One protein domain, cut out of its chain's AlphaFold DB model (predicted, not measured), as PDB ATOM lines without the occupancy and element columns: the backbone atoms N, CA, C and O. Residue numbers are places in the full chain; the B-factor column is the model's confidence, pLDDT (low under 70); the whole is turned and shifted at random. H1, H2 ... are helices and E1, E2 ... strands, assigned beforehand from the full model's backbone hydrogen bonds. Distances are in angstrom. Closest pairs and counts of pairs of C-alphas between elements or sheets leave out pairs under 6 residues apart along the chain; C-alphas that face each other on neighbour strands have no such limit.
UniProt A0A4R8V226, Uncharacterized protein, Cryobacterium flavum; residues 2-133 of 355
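What this domain is: This is residues 2 to 133 of the 355 residues of an uncharacterized protein of Cryobacterium flavum (UniProt A0A4R8V226). A small hairpin of two strands, E1 and E2, sits at one end of a long helix, H5, which makes most of the length of an elongated domain. H4 packs on the first part of H5, and H1, H2 and H3 gather on its later part. The printed part has 132 residues with five named helices and two named antiparallel strands, in the order H1 H2 H3 H4 E1 E2 H5; the class is mostly helix. It is loose, with a radius of gyration of the C-alphas of 17.5 A and spans of 56 by 30 by 24 A.

How they stand to each other: Look first at the hairpin of E1, residues 86 to 90, and E2, residues 93 to 97, antiparallel, with N 88 and O 95 within hydrogen-bond range at 2.9 A. Next find the hub, H5, residues 99 to 133, with a kink of 36 degrees near residue 125. Its residues 100 to 108 touch H4, residues 66 to 76, closest at the C-alphas of Leu 71 and Leu 104, 5.8 A. Its residues 113 to 121 touch H2, residues 20 to 34, at a steep tilt of 39 degrees, opposite ways; the closest C-alphas are Leu 33 and Ala 117, 5.6 A. H3, residues 43 to 51, touches H5 about perpendicular at 89 degrees, closest at C-alphas 47 and 118, 6.7 A. H1, residues 2 to 16, touches H5 at C-alphas 8 and 126, its closest, 6.5 A. Every O i to N i+4 pair is within hydrogen-bond range in H1, H2 and H3, against 6 of 7 in H4 and 28 of 31 in H5.

Where its parts are: Find C-alpha 86 at (1.321, 18.594, 36.851), where E1 begins; E1 is 12.0 A long and E2 12.2 A. From C-alpha 99 at (7.442, 20.841, 38.732) H5 runs 48.9 A to C-alpha 133. H1 is 21.2 A, H2 21.0 A, H4 16.2 A and H3 12.8 A long.

The domain as a whole: The farthest C-alphas, Pro 82 and Ala 132, are 56.6 A apart. The printed part has no cut; the long link is residues 52 to 65. Look for pLDDT under 70 at residue 2, residues 37 to 40 and residues 132 to 133.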
ATOM      1  N   ARG A   2      27.671  10.468  65.296       69.50
ATOM      2  CA  ARG A   2      28.067  11.170  64.052       69.50
ATOM      3  C   ARG A   2      29.585  11.248  63.806       69.50
ATOM      4  O   ARG A   2      30.042  10.906  62.729       69.50
ATOM      5  N   GLY A   3      30.378  11.582  64.829       79.88
ATOM      6  CA  GLY A   3      31.844  11.630  64.699       79.88
ATOM      7  C   GLY A   3      32.493  10.288  64.334       79.88
ATOM      8  O   GLY A   3      33.472  10.267  63.595       79.88
ATOM      9  N   ARG A   4      31.918   9.163  64.787       84.75
ATOM     10  CA  ARG A   4      32.397   7.815  64.440       84.75
ATOM     11  C   ARG A   4      32.108   7.490  62.977       84.75
ATOM     12  O   ARG A   4      32.995   7.010  62.287       84.75
ATOM     13  N   VAL A   5      30.894   7.799  62.516       83.56
ATOM     14  CA  VAL A   5      30.471   7.599  61.120       83.56
ATOM     15  C   VAL A   5      31.348   8.420  60.173       83.56
ATOM     16  O   VAL A   5      31.886   7.869  59.221       83.56
ATOM     17  N   ASN A   6      31.583   9.698  60.486       88.69
ATOM     18  CA  ASN A   6      32.444  10.562  59.675       88.69
ATOM     19  C   ASN A   6      33.883  10.028  59.604       88.69
ATOM     20  O   ASN A   6      34.488  10.013  58.536       88.69
ATOM     21  N   ASN A   7      34.435   9.575  60.735       91.56
ATOM     22  CA  ASN A   7      35.788   9.026  60.772       91.56
ATOM     23  C   ASN A   7      35.898   7.729  59.955       91.56
ATOM     24  O   ASN A   7      36.836   7.577  59.180       91.56
ATOM     25  N   LEU A   8      34.913   6.838  60.076       93.00
ATOM     26  CA  LEU A   8      34.895   5.561  59.370       93.00
ATOM     27  C   LEU A   8      34.696   5.749  57.858       93.00
ATOM     28  O   LEU A   8      35.378   5.095  57.077       93.00
ATOM     29  N   ALA A   9      33.865   6.707  57.434       94.00
ATOM     30  CA  ALA A   9      33.719   7.064  56.022       94.00
ATOM     31  C   ALA A   9      35.042   7.546  55.405       94.00
ATOM     32  O   ALA A   9      35.406   7.116  54.310       94.00
ATOM     33  N   LEU A  10      35.806   8.369  56.132       94.62
ATOM     34  CA  LEU A  10      37.134   8.810  55.693       94.62
ATOM     35  C   LEU A  10      38.152   7.671  55.655       94.62
ATOM     36  O   LEU A  10      38.946   7.600  54.719       94.62
ATOM     37  N   GLN A  11      38.135   6.779  56.647       95.38
ATOM     38  CA  GLN A  11      39.016   5.611  56.668       95.38
ATOM     39  C   GLN A  11      38.728   4.662  55.503       95.38
ATOM     40  O   GLN A  11      39.667   4.244  54.826       95.38
ATOM     41  N   LEU A  12      37.451   4.368  55.240       96.00
ATOM     42  CA  LEU A  12      37.030   3.500  54.142       96.00
ATOM     43  C   LEU A  12      37.400   4.101  52.787       96.00
ATOM     44  O   LEU A  12      38.002   3.416  51.964       96.00
ATOM     45  N   ARG A  13      37.157   5.403  52.594       96.56
ATOM     46  CA  ARG A  13      37.617   6.132  51.407       96.56
ATOM     47  C   ARG A  13      39.139   6.046  51.244       96.56
ATOM     48  O   ARG A  13      39.615   5.648  50.189       96.56
ATOM     49  N   ALA A  14      39.914   6.356  52.282       95.56
ATOM     50  CA  ALA A  14      41.374   6.302  52.206       95.56
ATOM     51  C   ALA A  14      41.910   4.878  51.959       95.56
ATOM     52  O   ALA A  14      42.973   4.710  51.363       95.56
ATOM     53  N   ALA A  15      41.209   3.843  52.433       95.50
ATOM     54  CA  ALA A  15      41.537   2.452  52.139       95.50
ATOM     55  C   ALA A  15      41.251   2.101  50.672       95.50
ATOM     56  O   ALA A  15      42.110   1.512  50.021       95.50
ATOM     57  N   ALA A  16      40.098   2.519  50.144       96.00
ATOM     58  CA  ALA A  16      39.718   2.320  48.747       96.00
ATOM     59  C   ALA A  16      40.640   3.075  47.773       96.00
ATOM     60  O   ALA A  16      41.002   2.536  46.735       96.00
ATOM     61  N   GLU A  17      41.123   4.271  48.133       96.00
ATOM     62  CA  GLU A  17      42.126   5.011  47.342       96.00
ATOM     63  C   GLU A  17      43.472   4.269  47.226       96.00
ATOM     64  O   GLU A  17      44.239   4.529  46.302       96.00
ATOM     65  N   ARG A  18      43.779   3.348  48.152       96.81
ATOM     66  CA  ARG A  18      45.015   2.544  48.147       96.81
ATOM     67  C   ARG A  18      44.833   1.136  47.578       96.81
ATOM     68  O   ARG A  18      45.829   0.441  47.390       96.81
ATOM     69  N   ASN A  19      43.595   0.691  47.378       96.81
ATOM     70  CA  ASN A  19      43.278  -0.677  46.992       96.81
ATOM     71  C   ASN A  19      42.168  -0.689  45.933       96.81
ATOM     72  O   ASN A  19      40.985  -0.608  46.260       96.81
ATOM     73  N   ASP A  20      42.569  -0.853  44.672       96.25
ATOM     74  CA  ASP A  20      41.661  -0.850  43.519       96.25
ATOM     75  C   ASP A  20      40.599  -1.957  43.585       96.25
ATOM     76  O   ASP A  20      39.476  -1.750  43.131       96.25
ATOM     77  N   ALA A  21      40.923  -3.116  44.173       95.81
ATOM     78  CA  ALA A  21      39.957  -4.203  44.336       95.81
ATOM     79  C   ALA A  21      38.855  -3.814  45.329       95.81
ATOM     80  O   ALA A  21      37.676  -3.953  45.020       95.81
ATOM     81  N   LEU A  22      39.233  -3.227  46.474       95.75
ATOM     82  CA  LEU A  22      38.265  -2.704  47.442       95.75
ATOM     83  C   LEU A  22      37.403  -1.600  46.822       95.75
ATOM     84  O   LEU A  22      36.199  -1.561  47.058       95.75
ATOM     85  N   ARG A  23      37.999  -0.705  46.024       96.31
ATOM     86  CA  ARG A  23      37.233   0.326  45.315       96.31
ATOM     87  C   ARG A  23      36.196  -0.291  44.375       96.31
ATOM     88  O   ARG A  23      35.038   0.101  44.439       96.31
ATOM     89  N   ALA A  24      36.593  -1.266  43.557       95.31
ATOM     90  CA  ALA A  24      35.682  -1.944  42.637       95.31
ATOM     91  C   ALA A  24      34.533  -2.664  43.370       95.31
ATOM     92  O   ALA A  24      33.386  -2.580  42.931       95.31
ATOM     93  N   ASP A  25      34.822  -3.306  44.507       96.12
ATOM     94  CA  ASP A  25      33.807  -3.953  45.347       96.12
ATOM     95  C   ASP A  25      32.811  -2.930  45.918       96.12
ATOM     96  O   ASP A  25      31.596  -3.147  45.879       96.12
ATOM     97  N   LEU A  26      33.305  -1.783  46.405       95.88
ATOM     98  CA  LEU A  26      32.463  -0.693  46.903       95.88
ATOM     99  C   LEU A  26      31.586  -0.099  45.799       95.88
ATOM    100  O   LEU A  26      30.401   0.126  46.035       95.88
ATOM    101  N   ASP A  27      32.137   0.130  44.606       94.81
ATOM    102  CA  ASP A  27      31.391   0.643  43.453       94.81
ATOM    103  C   ASP A  27      30.254  -0.311  43.058       94.81
ATOM    104  O   ASP A  27      29.109   0.113  42.872       94.81
ATOM    105  N   GLN A  28      30.544  -1.614  42.977       94.50
ATOM    106  CA  GLN A  28      29.551  -2.630  42.634       94.50
ATOM    107  C   GLN A  28      28.437  -2.724  43.686       94.50
ATOM    108  O   GLN A  28      27.251  -2.786  43.340       94.50
ATOM    109  N   GLU A  29      28.795  -2.733  44.969       95.31
ATOM    110  CA  GLU A  29      27.825  -2.812  46.058       95.31
ATOM    111  C   GLU A  29      26.968  -1.543  46.128       95.31
ATOM    112  O   GLU A  29      25.742  -1.615  46.215       95.31
ATOM    113  N   PHE A  30      27.586  -0.368  46.004       94.88
ATOM    114  CA  PHE A  30      26.882   0.909  45.994       94.88
ATOM    115  C   PHE A  30      25.884   1.008  44.835       94.88
ATOM    116  O   PHE A  30      24.731   1.399  45.038       94.88
ATOM    117  N   ALA A  31      26.289   0.589  43.631       92.75
ATOM    118  CA  ALA A  31      25.408   0.524  42.470       92.75
ATOM    119  C   ALA A  31      24.232  -0.443  42.689       92.75
ATOM    120  O   ALA A  31      23.106  -0.159  42.275       92.75
ATOM    121  N   THR A  32      24.468  -1.562  43.379       93.62
ATOM    122  CA  THR A  32      23.417  -2.527  43.736       93.62
ATOM    123  C   THR A  32      22.414  -1.921  44.721       93.62
ATOM    124  O   THR A  32      21.208  -2.081  44.537       93.62
ATOM    125  N   LEU A  33      22.893  -1.179  45.725       93.12
ATOM    126  CA  LEU A  33      22.063  -0.550  46.756       93.12
ATOM    127  C   LEU A  33      21.210   0.612  46.219       93.12
ATOM    128  O   LEU A  33      20.060   0.763  46.627       93.12
ATOM    129  N   ILE A  34      21.743   1.423  45.301       91.50
ATOM    130  CA  ILE A  34      21.010   2.560  44.709       91.50
ATOM    131  C   ILE A  34      20.139   2.135  43.510       91.50
ATOM    132  O   ILE A  34      19.136   2.790  43.205       91.50
ATOM    133  N   GLY A  35      20.464   1.010  42.866       87.81
ATOM    134  CA  GLY A  35      19.773   0.483  41.689       87.81
ATOM    135  C   GLY A  35      20.258   1.088  40.364       87.81
ATOM    136  O   GLY A  35      20.949   2.100  40.318       87.81
ATOM    137  N   THR A  36      19.863   0.475  39.242       70.50
ATOM    138  CA  THR A  36      20.346   0.804  37.879       70.50
ATOM    139  C   THR A  36      19.861   2.140  37.312       70.50
ATOM    140  O   THR A  36      20.293   2.549  36.238       70.50
ATOM    141  N   ASN A  37      18.927   2.805  37.985       56.75
ATOM    142  CA  ASN A  37      18.392   4.094  37.570       56.75
ATOM    143  C   ASN A  37      18.923   5.151  38.522       56.75
ATOM    144  O   ASN A  37      18.330   5.316  39.587       56.75
ATOM    145  N   ARG A  38      19.980   5.864  38.122       54.59
ATOM    146  CA  ARG A  38      20.234   7.294  38.380       54.59
ATOM    147  C   ARG A  38      21.690   7.607  38.076       54.59
ATOM    148  O   ARG A  38      22.546   6.740  38.192       54.59
ATOM    149  N   ASP A  39      21.915   8.847  37.669       63.50
ATOM    150  CA  ASP A  39      23.215   9.446  37.390       63.50
ATOM    151  C   ASP A  39      24.261   8.941  38.394       63.50
ATOM    152  O   ASP A  39      24.159   9.183  39.603       63.50
ATOM    153  N   ALA A  40      25.173   8.109  37.885       62.41
ATOM    154  CA  ALA A  40      26.082   7.295  38.676       62.41
ATOM    155  C   ALA A  40      27.146   8.196  39.303       62.41
ATOM    156  O   ALA A  40      28.198   8.441  38.719       62.41
ATOM    157  N   HIS A  41      26.846   8.733  40.480       75.25
ATOM    158  CA  HIS A  41      27.873   9.342  41.307       75.25
ATOM    159  C   HIS A  41      28.798   8.242  41.832       75.25
ATOM    160  O   HIS A  41      28.325   7.188  42.260       75.25
ATOM    161  N   ASP A  42      30.100   8.512  41.793       91.75
ATOM    162  CA  ASP A  42      31.147   7.624  42.295       91.75
ATOM    163  C   ASP A  42      30.930   7.361  43.802       91.75
ATOM    164  O   ASP A  42      30.622   8.287  44.569       91.75
ATOM    165  N   VAL A  43      31.090   6.108  44.250       95.88
ATOM    166  CA  VAL A  43      31.004   5.745  45.678       95.88
ATOM    167  C   VAL A  43      31.965   6.584  46.528       95.88
ATOM    168  O   VAL A  43      31.667   6.934  47.672       95.88
ATOM    169  N   MET A  44      33.099   6.979  45.947       97.56
ATOM    170  CA  MET A  44      34.121   7.799  46.584       97.56
ATOM    171  C   MET A  44      33.612   9.203  46.914       97.56
ATOM    172  O   MET A  44      33.955   9.753  47.969       97.56
ATOM    173  N   ASP A  45      32.773   9.775  46.054       96.56
ATOM    174  CA  ASP A  45      32.141  11.074  46.280       96.56
ATOM    175  C   ASP A  45      31.058  10.970  47.359       96.56
ATOM    176  O   ASP A  45      31.003  11.804  48.267       96.56
ATOM    177  N   ALA A  46      30.272   9.889  47.352       96.19
ATOM    178  CA  ALA A  46      29.274   9.629  48.389       96.19
ATOM    179  C   ALA A  46      29.902   9.467  49.787       96.19
ATOM    180  O   ALA A  46      29.423  10.069  50.752       96.19
ATOM    181  N   LEU A  47      31.006   8.718  49.899       96.69
ATOM    182  CA  LEU A  47      31.768   8.583  51.146       96.69
ATOM    183  C   LEU A  47      32.361   9.920  51.607       96.69
ATOM    184  O   LEU A  47      32.413  10.198  52.808       96.69
ATOM    185  N   TRP A  48      32.779  10.774  50.670       97.25
ATOM    186  CA  TRP A  48      33.266  12.107  51.004       97.25
ATOM    187  C   TRP A  48      32.173  13.010  51.551       97.25
ATOM    188  O   TRP A  48      32.381  13.593  52.611       97.25
ATOM    189  N   TRP A  49      31.019  13.103  50.890       96.75
ATOM    190  CA  TRP A  49      29.911  13.940  51.360       96.75
ATOM    191  C   TRP A  49      29.349  13.474  52.702       96.75
ATOM    192  O   TRP A  49      28.947  14.300  53.518       96.75
ATOM    193  N   ALA A  50      29.395  12.169  52.990       95.31
ATOM    194  CA  ALA A  50      29.039  11.656  54.311       95.31
ATOM    195  C   ALA A  50      29.930  12.243  55.426       95.31
ATOM    196  O   ALA A  50      29.442  12.542  56.517       95.31
ATOM    197  N   ALA A  51      31.221  12.451  55.151       95.81
ATOM    198  CA  ALA A  51      32.162  13.067  56.085       95.81
ATOM    199  C   ALA A  51      32.198  14.607  56.006       95.81
ATOM    200  O   ALA A  51      32.431  15.263  57.024       95.81
ATOM    201  N   HIS A  52      31.933  15.176  54.826       95.81
ATOM    202  CA  HIS A  52      31.996  16.605  54.511       95.81
ATOM    203  C   HIS A  52      30.710  17.092  53.818       95.81
ATOM    204  O   HIS A  52      30.731  17.414  52.625       95.81
ATOM    205  N   PRO A  53      29.583  17.177  54.546       94.50
ATOM    206  CA  PRO A  53      28.320  17.598  53.953       94.50
ATOM    207  C   PRO A  53      28.423  18.993  53.334       94.50
ATOM    208  O   PRO A  53      29.023  19.892  53.931       94.50
ATOM    209  N   LEU A  54      27.797  19.178  52.168       94.88
ATOM    210  CA  LEU A  54      27.730  20.435  51.410       94.88
ATOM    211  C   LEU A  54      29.072  20.957  50.878       94.88
ATOM    212  O   LEU A  54      29.122  22.053  50.320       94.88
ATOM    213  N   GLN A  55      30.160  20.202  51.035       96.25
ATOM    214  CA  GLN A  55      31.450  20.556  50.455       96.25
ATOM    215  C   GLN A  55      31.631  19.856  49.107       96.25
ATOM    216  O   GLN A  55      31.243  18.692  48.968       96.25
ATOM    217  N   PRO A  56      32.243  20.521  48.112       96.75
ATOM    218  CA  PRO A  56      32.611  19.845  46.883       96.75
ATOM    219  C   PRO A  56      33.639  18.745  47.170       96.75
ATOM    220  O   PRO A  56      34.407  18.824  48.135       96.75
ATOM    221  N   THR A  57      33.657  17.712  46.336       96.62
ATOM    222  CA  THR A  57      34.667  16.654  46.424       96.62
ATOM    223  C   THR A  57      36.021  17.167  45.931       96.62
ATOM    224  O   THR A  57      36.085  18.200  45.259       96.62
ATOM    225  N   PRO A  58      37.137  16.468  46.214       95.31
ATOM    226  CA  PRO A  58      38.442  16.841  45.663       95.31
ATOM    227  C   PRO A  58      38.485  16.886  44.126       95.31
ATOM    228  O   PRO A  58      39.316  17.595  43.565       95.31
ATOM    229  N   ALA A  59      37.583  16.166  43.446       94.25
ATOM    230  CA  ALA A  59      37.418  16.219  41.993       94.25
ATOM    231  C   ALA A  59      36.601  17.438  41.513       94.25
ATOM    232  O   ALA A  59      36.525  17.693  40.313       94.25
ATOM    233  N   GLY A  60      36.022  18.209  42.438       96.56
ATOM    234  CA  GLY A  60      35.198  19.384  42.163       96.56
ATOM    235  C   GLY A  60      33.696  19.104  42.065       96.56
ATOM    236  O   GLY A  60      32.949  20.032  41.761       96.56
ATOM    237  N   GLU A  61      33.244  17.876  42.336       95.81
ATOM    238  CA  GLU A  61      31.824  17.518  42.245       95.81
ATOM    239  C   GLU A  61      31.041  18.107  43.425       95.81
ATOM    240  O   GLU A  61      31.444  17.983  44.584       95.81
ATOM    241  N   ILE A  62      29.922  18.777  43.144       95.69
ATOM    242  CA  ILE A  62      29.105  19.449  44.163       95.69
ATOM    243  C   ILE A  62      28.209  18.423  44.864       95.69
ATOM    244  O   ILE A  62      27.592  17.590  44.207       95.69
ATOM    245  N   ASP A  63      28.086  18.519  46.193       94.94
ATOM    246  CA  ASP A  63      27.120  17.717  46.952       94.94
ATOM    247  C   ASP A  63      25.687  17.988  46.456       94.94
ATOM    248  O   ASP A  63      25.215  19.126  46.562       94.94
ATOM    249  N   PRO A  64      24.941  16.977  45.974       94.50
ATOM    250  CA  PRO A  64      23.566  17.164  45.522       94.50
ATOM    251  C   PRO A  64      22.621  17.706  46.602       94.50
ATOM    252  O   PRO A  64      21.577  18.268  46.266       94.50
ATOM    253  N   ALA A  65      22.980  17.603  47.887       94.75
ATOM    254  CA  ALA A  65      22.249  18.253  48.972       94.75
ATOM    255  C   ALA A  65      22.247  19.792  48.870       94.75
ATOM    256  O   ALA A  65      21.347  20.432  49.414       94.75
ATOM    257  N   VAL A  66      23.170  20.406  48.121       95.31
ATOM    258  CA  VAL A  66      23.150  21.852  47.831       95.31
ATOM    259  C   VAL A  66      21.877  22.253  47.076       95.31
ATOM    260  O   VAL A  66      21.267  23.274  47.394       95.31
ATOM    261  N   HIS A  67      21.406  21.419  46.143       94.88
ATOM    262  CA  HIS A  67      20.183  21.690  45.376       94.88
ATOM    263  C   HIS A  67      18.908  21.606  46.219       94.88
ATOM    264  O   HIS A  67      17.874  22.152  45.832       94.88
ATOM    265  N   LEU A  68      18.956  20.947  47.380       94.25
ATOM    266  CA  LEU A  68      17.802  20.831  48.267       94.25
ATOM    267  C   LEU A  68      17.412  22.198  48.835       94.25
ATOM    268  O   LEU A  68      16.227  22.517  48.859       94.25
ATOM    269  N   VAL A  69      18.387  23.022  49.226       89.69
ATOM    270  CA  VAL A  69      18.135  24.377  49.752       89.69
ATOM    271  C   VAL A  69      17.500  25.262  48.681       89.69
ATOM    272  O   VAL A  69      16.511  25.950  48.933       89.69
ATOM    273  N   GLU A  70      18.036  25.203  47.461       91.62
ATOM    274  CA  GLU A  70      17.513  25.944  46.315       91.62
ATOM    275  C   GLU A  70      16.069  25.526  45.998       91.62
ATOM    276  O   GLU A  70      15.175  26.373  45.943       91.62
ATOM    277  N   LEU A  71      15.801  24.220  45.894       95.31
ATOM    278  CA  LEU A  71      14.461  23.698  45.623       95.31
ATOM    279  C   LEU A  71      13.476  24.013  46.753       95.31
ATOM    280  O   LEU A  71      12.353  24.431  46.477       95.31
ATOM    281  N   GLN A  72      13.878  23.892  48.018       94.00
ATOM    282  CA  GLN A  72      13.029  24.283  49.145       94.00
ATOM    283  C   GLN A  72      12.679  25.769  49.097       94.00
ATOM    284  O   GLN A  72      11.523  26.129  49.313       94.00
ATOM    285  N   SER A  73      13.638  26.631  48.751       91.44
ATOM    286  CA  SER A  73      13.361  28.058  48.580       91.44
ATOM    287  C   SER A  73      12.368  28.316  47.442       91.44
ATOM    288  O   SER A  73      11.473  29.144  47.594       91.44
ATOM    289  N   SER A  74      12.451  27.556  46.344       92.56
ATOM    290  CA  SER A  74      11.523  27.678  45.213       92.56
ATOM    291  C   SER A  74      10.099  27.227  45.548       92.56
ATOM    292  O   SER A  74       9.150  27.797  45.026       92.56
ATOM    293  N   VAL A  75       9.939  26.245  46.441       94.88
ATOM    294  CA  VAL A  75       8.628  25.698  46.824       94.88
ATOM    295  C   VAL A  75       7.978  26.512  47.945       94.88
ATOM    296  O   VAL A  75       6.778  26.764  47.908       94.88
ATOM    297  N   PHE A  76       8.754  26.938  48.946       91.38
ATOM    298  CA  PHE A  76       8.211  27.524  50.179       91.38
ATOM    299  C   PHE A  76       8.344  29.050  50.277       91.38
ATOM    300  O   PHE A  76       7.821  29.653  51.218       91.38
ATOM    301  N   SER A  77       9.025  29.714  49.339       92.75
ATOM    302  CA  SER A  77       9.121  31.177  49.350       92.75
ATOM    303  C   SER A  77       7.794  31.832  48.973       92.75
ATOM    304  O   SER A  77       7.155  31.473  47.990       92.75
ATOM    305  N   ARG A  78       7.421  32.901  49.687       88.19
ATOM    306  CA  ARG A  78       6.295  33.770  49.288       88.19
ATOM    307  C   ARG A  78       6.524  34.458  47.940       88.19
ATOM    308  O   ARG A  78       5.565  34.892  47.315       88.19
ATOM    309  N   ALA A  79       7.785  34.591  47.532       90.81
ATOM    310  CA  ALA A  79       8.186  35.150  46.247       90.81
ATOM    311  C   ALA A  79       8.336  34.078  45.152       90.81
ATOM    312  O   ALA A  79       8.804  34.396  44.060       90.81
ATOM    313  N   ALA A  80       7.981  32.818  45.433       88.69
ATOM    314  CA  ALA A  80       7.990  31.762  44.433       88.69
ATOM    315  C   ALA A  80       7.070  32.126  43.262       88.69
ATOM    316  O   ALA A  80       5.944  32.600  43.451       88.69
ATOM    317  N   MET A  81       7.553  31.909  42.041       90.69
ATOM    318  CA  MET A  81       6.722  32.093  40.858       90.69
ATOM    319  C   MET A  81       5.636  31.012  40.825       90.69
ATOM    320  O   MET A  81       5.943  29.844  41.060       90.69
ATOM    321  N   PRO A  82       4.377  31.362  40.511       92.31
ATOM    322  CA  PRO A  82       3.324  30.370  40.377       92.31
ATOM    323  C   PRO A  82       3.651  29.416  39.222       92.31
ATOM    324  O   PRO A  82       3.769  29.831  38.069       92.31
ATOM    325  N   GLU A  83       3.784  28.130  39.541       94.94
ATOM    326  CA  GLU A  83       3.986  27.054  38.571       94.94
ATOM    327  C   GLU A  83       2.665  26.308  38.310       94.94
ATOM    328  O   GLU A  83       1.854  26.141  39.229       94.94
ATOM    329  N   PRO A  84       2.417  25.829  37.077       96.06
ATOM    330  CA  PRO A  84       1.274  24.969  36.807       96.06
ATOM    331  C   PRO A  84       1.415  23.640  37.555       96.06
ATOM    332  O   PRO A  84       2.501  23.061  37.640       96.06
ATOM    333  N   GLN A  85       0.295  23.130  38.064       96.75
ATOM    334  CA  GLN A  85       0.252  21.790  38.639       96.75
ATOM    335  C   GLN A  85       0.298  20.743  37.528       96.75
ATOM    336  O   GLN A  85      -0.441  20.827  36.546       96.75
ATOM    337  N   LEU A  86       1.155  19.748  37.715       97.38
ATOM    338  CA  LEU A  86       1.321  18.594  36.851       97.38
ATOM    339  C   LEU A  86       0.871  17.351  37.621       97.38
ATOM    340  O   LEU A  86       1.042  17.269  38.836       97.38
ATOM    341  N   GLU A  87       0.280  16.388  36.923       97.31
ATOM    342  CA  GLU A  87      -0.044  15.081  37.493       97.31
ATOM    343  C   GLU A  87       1.043  14.091  37.074       97.31
ATOM    344  O   GLU A  87       1.254  13.851  35.883       97.31
ATOM    345  N   ARG A  88       1.759  13.522  38.049       95.44
ATOM    346  CA  ARG A  88       2.803  12.519  37.814       95.44
ATOM    347  C   ARG A  88       2.528  11.275  38.640       95.44
ATOM    348  O   ARG A  88       2.152  11.364  39.803       95.44
ATOM    349  N   THR A  89       2.739  10.107  38.043       94.06
ATOM    350  CA  THR A  89       2.689   8.846  38.791       94.06
ATOM    351  C   THR A  89       4.033   8.619  39.477       94.06
ATOM    352  O   THR A  89       5.051   8.462  38.806       94.06
ATOM    353  N   GLU A  90       4.035   8.603  40.806       90.56
ATOM    354  CA  GLU A  90       5.195   8.363  41.664       90.56
ATOM    355  C   GLU A  90       4.882   7.193  42.601       90.56
ATOM    356  O   GLU A  90       3.856   7.191  43.282       90.56
ATOM    357  N   ALA A  91       5.743   6.167  42.600       86.12
ATOM    358  CA  ALA A  91       5.580   4.959  43.420       86.12
ATOM    359  C   ALA A  91       4.174   4.314  43.326       86.12
ATOM    360  O   ALA A  91       3.633   3.821  44.309       86.12
ATOM    361  N   GLY A  92       3.564   4.340  42.135       90.38
ATOM    362  CA  GLY A  92       2.228   3.780  41.889       90.38
ATOM    363  C   GLY A  92       1.056   4.682  42.296       90.38
ATOM    364  O   GLY A  92      -0.091   4.296  42.092       90.38
ATOM    365  N   SER A  93       1.318   5.885  42.811       90.75
ATOM    366  CA  SER A  93       0.299   6.889  43.140       90.75
ATOM    367  C   SER A  93       0.369   8.082  42.185       90.75
ATOM    368  O   SER A  93       1.451   8.580  41.880       90.75
ATOM    369  N   THR A  94      -0.772   8.552  41.681       95.31
ATOM    370  CA  THR A  94      -0.830   9.808  40.918       95.31
ATOM    371  C   THR A  94      -0.816  10.981  41.882       95.31
ATOM    372  O   THR A  94      -1.767  11.165  42.643       95.31
ATOM    373  N   VAL A  95       0.242  11.787  41.835       95.00
ATOM    374  CA  VAL A  95       0.358  12.992  42.647       95.00
ATOM    375  C   VAL A  95       0.285  14.231  41.772       95.00
ATOM    376  O   VAL A  95       0.952  14.319  40.742       95.00
ATOM    377  N   ARG A  96      -0.526  15.193  42.212       97.31
ATOM    378  CA  ARG A  96      -0.668  16.504  41.591       97.31
ATOM    379  C   ARG A  96       0.170  17.524  42.353       97.31
ATOM    380  O   ARG A  96      -0.149  17.835  43.498       97.31
ATOM    381  N   ALA A  97       1.241  18.000  41.736       94.88
ATOM    382  CA  ALA A  97       2.192  18.926  42.343       94.88
ATOM    383  C   ALA A  97       2.837  19.816  41.267       94.88
ATOM    384  O   ALA A  97       2.707  19.570  40.068       94.88
ATOM    385  N   THR A  98       3.506  20.887  41.673       96.62
ATOM    386  CA  THR A  98       4.299  21.713  40.751       96.62
ATOM    387  C   THR A  98       5.558  20.971  40.289       96.62
ATOM    388  O   THR A  98       5.966  19.957  40.868       96.62
ATOM    389  N   ALA A  99       6.216  21.463  39.235       95.56
ATOM    390  CA  ALA A  99       7.442  20.841  38.732       95.56
ATOM    391  C   ALA A  99       8.581  20.910  39.765       95.56
ATOM    392  O   ALA A  99       9.399  19.990  39.859       95.56
ATOM    393  N   SER A 100       8.647  21.992  40.539       94.94
ATOM    394  CA  SER A 100       9.624  22.161  41.618       94.94
ATOM    395  C   SER A 100       9.338  21.259  42.825       94.94
ATOM    396  O   SER A 100      10.267  20.659  43.364       94.94
ATOM    397  N   GLU A 101       8.070  21.035  43.183       95.75
ATOM    398  CA  GLU A 101       7.687  20.068  44.227       95.75
ATOM    399  C   GLU A 101       8.046  18.623  43.851       95.75
ATOM    400  O   GLU A 101       8.604  17.891  44.673       95.75
ATOM    401  N   HIS A 102       7.786  18.212  42.605       96.00
ATOM    402  CA  HIS A 102       8.188  16.890  42.115       96.00
ATOM    403  C   HIS A 102       9.711  16.704  42.160       96.00
ATOM    404  O   HIS A 102      10.201  15.672  42.624       96.00
ATOM    405  N   ARG A 103      10.479  17.716  41.729       95.44
ATOM    406  CA  ARG A 103      11.949  17.692  41.803       95.44
ATOM    407  C   ARG A 103      12.450  17.604  43.241       95.44
ATOM    408  O   ARG A 103      13.344  16.804  43.506       95.44
ATOM    409  N   LEU A 104      11.856  18.365  44.163       95.62
ATOM    410  CA  LEU A 104      12.207  18.317  45.582       95.62
ATOM    411  C   LEU A 104      12.002  16.909  46.151       95.62
ATOM    412  O   LEU A 104      12.932  16.353  46.725       95.62
ATOM    413  N   ARG A 105      10.832  16.294  45.935       94.38
ATOM    414  CA  ARG A 105      10.559  14.929  46.416       94.38
ATOM    415  C   ARG A 105      11.508  13.901  45.818       94.38
ATOM    416  O   ARG A 105      12.042  13.072  46.551       94.38
ATOM    417  N   GLN A 106      11.751  13.972  44.509       93.31
ATOM    418  CA  GLN A 106      12.682  13.073  43.834       93.31
ATOM    419  C   GLN A 106      14.097  13.200  44.415       93.31
ATOM    420  O   GLN A 106      14.733  12.181  44.692       93.31
ATOM    421  N   LEU A 107      14.573  14.430  44.641       94.19
ATOM    422  CA  LEU A 107      15.878  14.677  45.247       94.19
ATOM    423  C   LEU A 107      15.931  14.169  46.691       94.19
ATOM    424  O   LEU A 107      16.895  13.505  47.054       94.19
ATOM    425  N   THR A 108      14.900  14.410  47.505       93.06
ATOM    426  CA  THR A 108      14.839  13.909  48.887       93.06
ATOM    427  C   THR A 108      14.903  12.383  48.939       93.06
ATOM    428  O   THR A 108      15.690  11.839  49.709       93.06
ATOM    429  N   VAL A 109      14.145  11.686  48.085       91.38
ATOM    430  CA  VAL A 109      14.199  10.216  47.981       91.38
ATOM    431  C   VAL A 109      15.585   9.744  47.538       91.38
ATOM    432  O   VAL A 109      16.090   8.750  48.052       91.38
ATOM    433  N   HIS A 110      16.222  10.447  46.598       91.31
ATOM    434  CA  HIS A 110      17.572  10.113  46.134       91.31
ATOM    435  C   HIS A 110      18.632  10.283  47.222       91.31
ATOM    436  O   HIS A 110      19.463   9.398  47.414       91.31
ATOM    437  N   LEU A 111      18.588  11.394  47.958       92.81
ATOM    438  CA  LEU A 111      19.512  11.662  49.058       92.81
ATOM    439  C   LEU A 111      19.334  10.657  50.202       92.81
ATOM    440  O   LEU A 111      20.333  10.188  50.740       92.81
ATOM    441  N   ALA A 112      18.092  10.289  50.532       89.62
ATOM    442  CA  ALA A 112      17.804   9.273  51.542       89.62
ATOM    443  C   ALA A 112      18.362   7.899  51.138       89.62
ATOM    444  O   ALA A 112      19.167   7.333  51.871       89.62
ATOM    445  N   ALA A 113      18.044   7.423  49.928       91.06
ATOM    446  CA  ALA A 113      18.555   6.147  49.423       91.06
ATOM    447  C   ALA A 113      20.093   6.100  49.400       91.06
ATOM    448  O   ALA A 113      20.699   5.084  49.731       91.06
ATOM    449  N   ARG A 114      20.742   7.219  49.055       93.94
ATOM    450  CA  ARG A 114      22.203   7.330  49.093       93.94
ATOM    451  C   ARG A 114      22.757   7.262  50.512       93.94
ATOM    452  O   ARG A 114      23.755   6.581  50.733       93.94
ATOM    453  N   ALA A 115      22.150   7.981  51.454       92.31
ATOM    454  CA  ALA A 115      22.569   7.955  52.850       92.31
ATOM    455  C   ALA A 115      22.453   6.537  53.431       92.31
ATOM    456  O   ALA A 115      23.391   6.068  54.077       92.31
ATOM    457  N   ASP A 116      21.362   5.834  53.120       92.81
ATOM    458  CA  ASP A 116      21.142   4.444  53.525       92.81
ATOM    459  C   ASP A 116      22.154   3.489  52.879       92.81
ATOM    460  O   ASP A 116      22.660   2.581  53.541       92.81
ATOM    461  N   ALA A 117      22.496   3.700  51.603       94.81
ATOM    462  CA  ALA A 117      23.515   2.912  50.918       94.81
ATOM    463  C   ALA A 117      24.898   3.098  51.563       94.81
ATOM    464  O   ALA A 117      25.576   2.118  51.865       94.81
ATOM    465  N   VAL A 118      25.299   4.343  51.849       95.75
ATOM    466  CA  VAL A 118      26.561   4.621  52.551       95.75
ATOM    467  C   VAL A 118      26.557   3.989  53.941       95.75
ATOM    468  O   VAL A 118      27.533   3.342  54.302       95.75
ATOM    469  N   ALA A 119      25.474   4.115  54.710       93.44
ATOM    470  CA  ALA A 119      25.385   3.509  56.038       93.44
ATOM    471  C   ALA A 119      25.606   1.985  55.998       93.44
ATOM    472  O   ALA A 119      26.382   1.465  56.797       93.44
ATOM    473  N   GLN A 120      25.004   1.293  55.026       95.50
ATOM    474  CA  GLN A 120      25.185  -0.150  54.834       95.50
ATOM    475  C   GLN A 120      26.615  -0.524  54.423       95.50
ATOM    476  O   GLN A 120      27.156  -1.513  54.918       95.50
ATOM    477  N   LEU A 121      27.263   0.272  53.564       96.12
ATOM    478  CA  LEU A 121      28.676   0.069  53.222       96.12
ATOM    479  C   LEU A 121      29.577   0.237  54.449       96.12
ATOM    480  O   LEU A 121      30.470  -0.573  54.681       96.12
ATOM    481  N   LEU A 122      29.334   1.273  55.251       95.12
ATOM    482  CA  LEU A 122      30.093   1.535  56.471       95.12
ATOM    483  C   LEU A 122      29.910   0.425  57.508       95.12
ATOM    484  O   LEU A 122      30.868   0.070  58.187       95.12
ATOM    485  N   GLU A 123      28.709  -0.137  57.629       93.19
ATOM    486  CA  GLU A 123      28.454  -1.282  58.504       93.19
ATOM    487  C   GLU A 123      29.189  -2.536  58.020       93.19
ATOM    488  O   GLU A 123      29.835  -3.210  58.818       93.19
ATOM    489  N   ARG A 124      29.143  -2.819  56.714       94.88
ATOM    490  CA  ARG A 124      29.711  -4.046  56.143       94.88
ATOM    491  C   ARG A 124      31.232  -4.033  56.036       94.88
ATOM    492  O   ARG A 124      31.865  -5.024  56.366       94.88
ATOM    493  N   PHE A 125      31.808  -2.941  55.545       94.69
ATOM    494  CA  PHE A 125      33.249  -2.833  55.285       94.69
ATOM    495  C   PHE A 125      34.003  -2.146  56.430       94.69
ATOM    496  O   PHE A 125      35.229  -2.221  56.516       94.69
ATOM    497  N   GLY A 126      33.293  -1.455  57.325       89.44
ATOM    498  CA  GLY A 126      33.900  -0.759  58.456       89.44
ATOM    499  C   GLY A 126      34.429  -1.676  59.550       89.44
ATOM    500  O   GLY A 126      35.419  -1.328  60.193       89.44
ATOM    501  N   THR A 127      33.796  -2.832  59.759       88.38
ATOM    502  CA  THR A 127      34.213  -3.818  60.771       88.38
ATOM    503  C   THR A 127      35.600  -4.373  60.464       88.38
ATOM    504  O   THR A 127      36.475  -4.368  61.331       88.38
ATOM    505  N   ASP A 128      35.846  -4.713  59.200       86.00
ATOM    506  CA  ASP A 128      37.128  -5.248  58.738       86.00
ATOM    507  C   ASP A 128      38.264  -4.228  58.898       86.00
ATOM    508  O   ASP A 128      39.385  -4.580  59.268       86.00
ATOM    509  N   LEU A 129      37.975  -2.940  58.682       84.31
ATOM    510  CA  LEU A 129      38.943  -1.861  58.894       84.31
ATOM    511  C   LEU A 129      39.297  -1.687  60.374       84.31
ATOM    512  O   LEU A 129      40.462  -1.434  60.698       84.31
ATOM    513  N   THR A 130      38.323  -1.834  61.277       80.50
ATOM    514  CA  THR A 130      38.584  -1.754  62.720       80.50
ATOM    515  C   THR A 130      39.389  -2.946  63.234       80.50
ATOM    516  O   THR A 130      40.289  -2.751  64.052       80.50
ATOM    517  N   ASP A 131      39.151  -4.145  62.702       77.94
ATOM    518  CA  ASP A 131      39.864  -5.362  63.104       77.94
ATOM    519  C   ASP A 131      41.288  -5.412  62.519       77.94
ATOM    520  O   ASP A 131      42.253  -5.767  63.206       77.94
ATOM    521  N   ALA A 132      41.467  -4.948  61.278       67.56
ATOM    522  CA  ALA A 132      42.788  -4.789  60.675       67.56
ATOM    523  C   ALA A 132      43.627  -3.720  61.402       67.56
ATOM    524  O   ALA A 132      44.827  -3.914  61.612       67.56
ATOM    525  N   GLY A 133      43.004  -2.625  61.854       57.44
ATOM    526  CA  GLY A 133      43.647  -1.586  62.669       57.44
ATOM    527  C   GLY A 133      43.991  -2.036  64.096       57.44
ATOM    528  O   GLY A 133      44.987  -1.586  64.665       57.44
TER     529      GLY A 133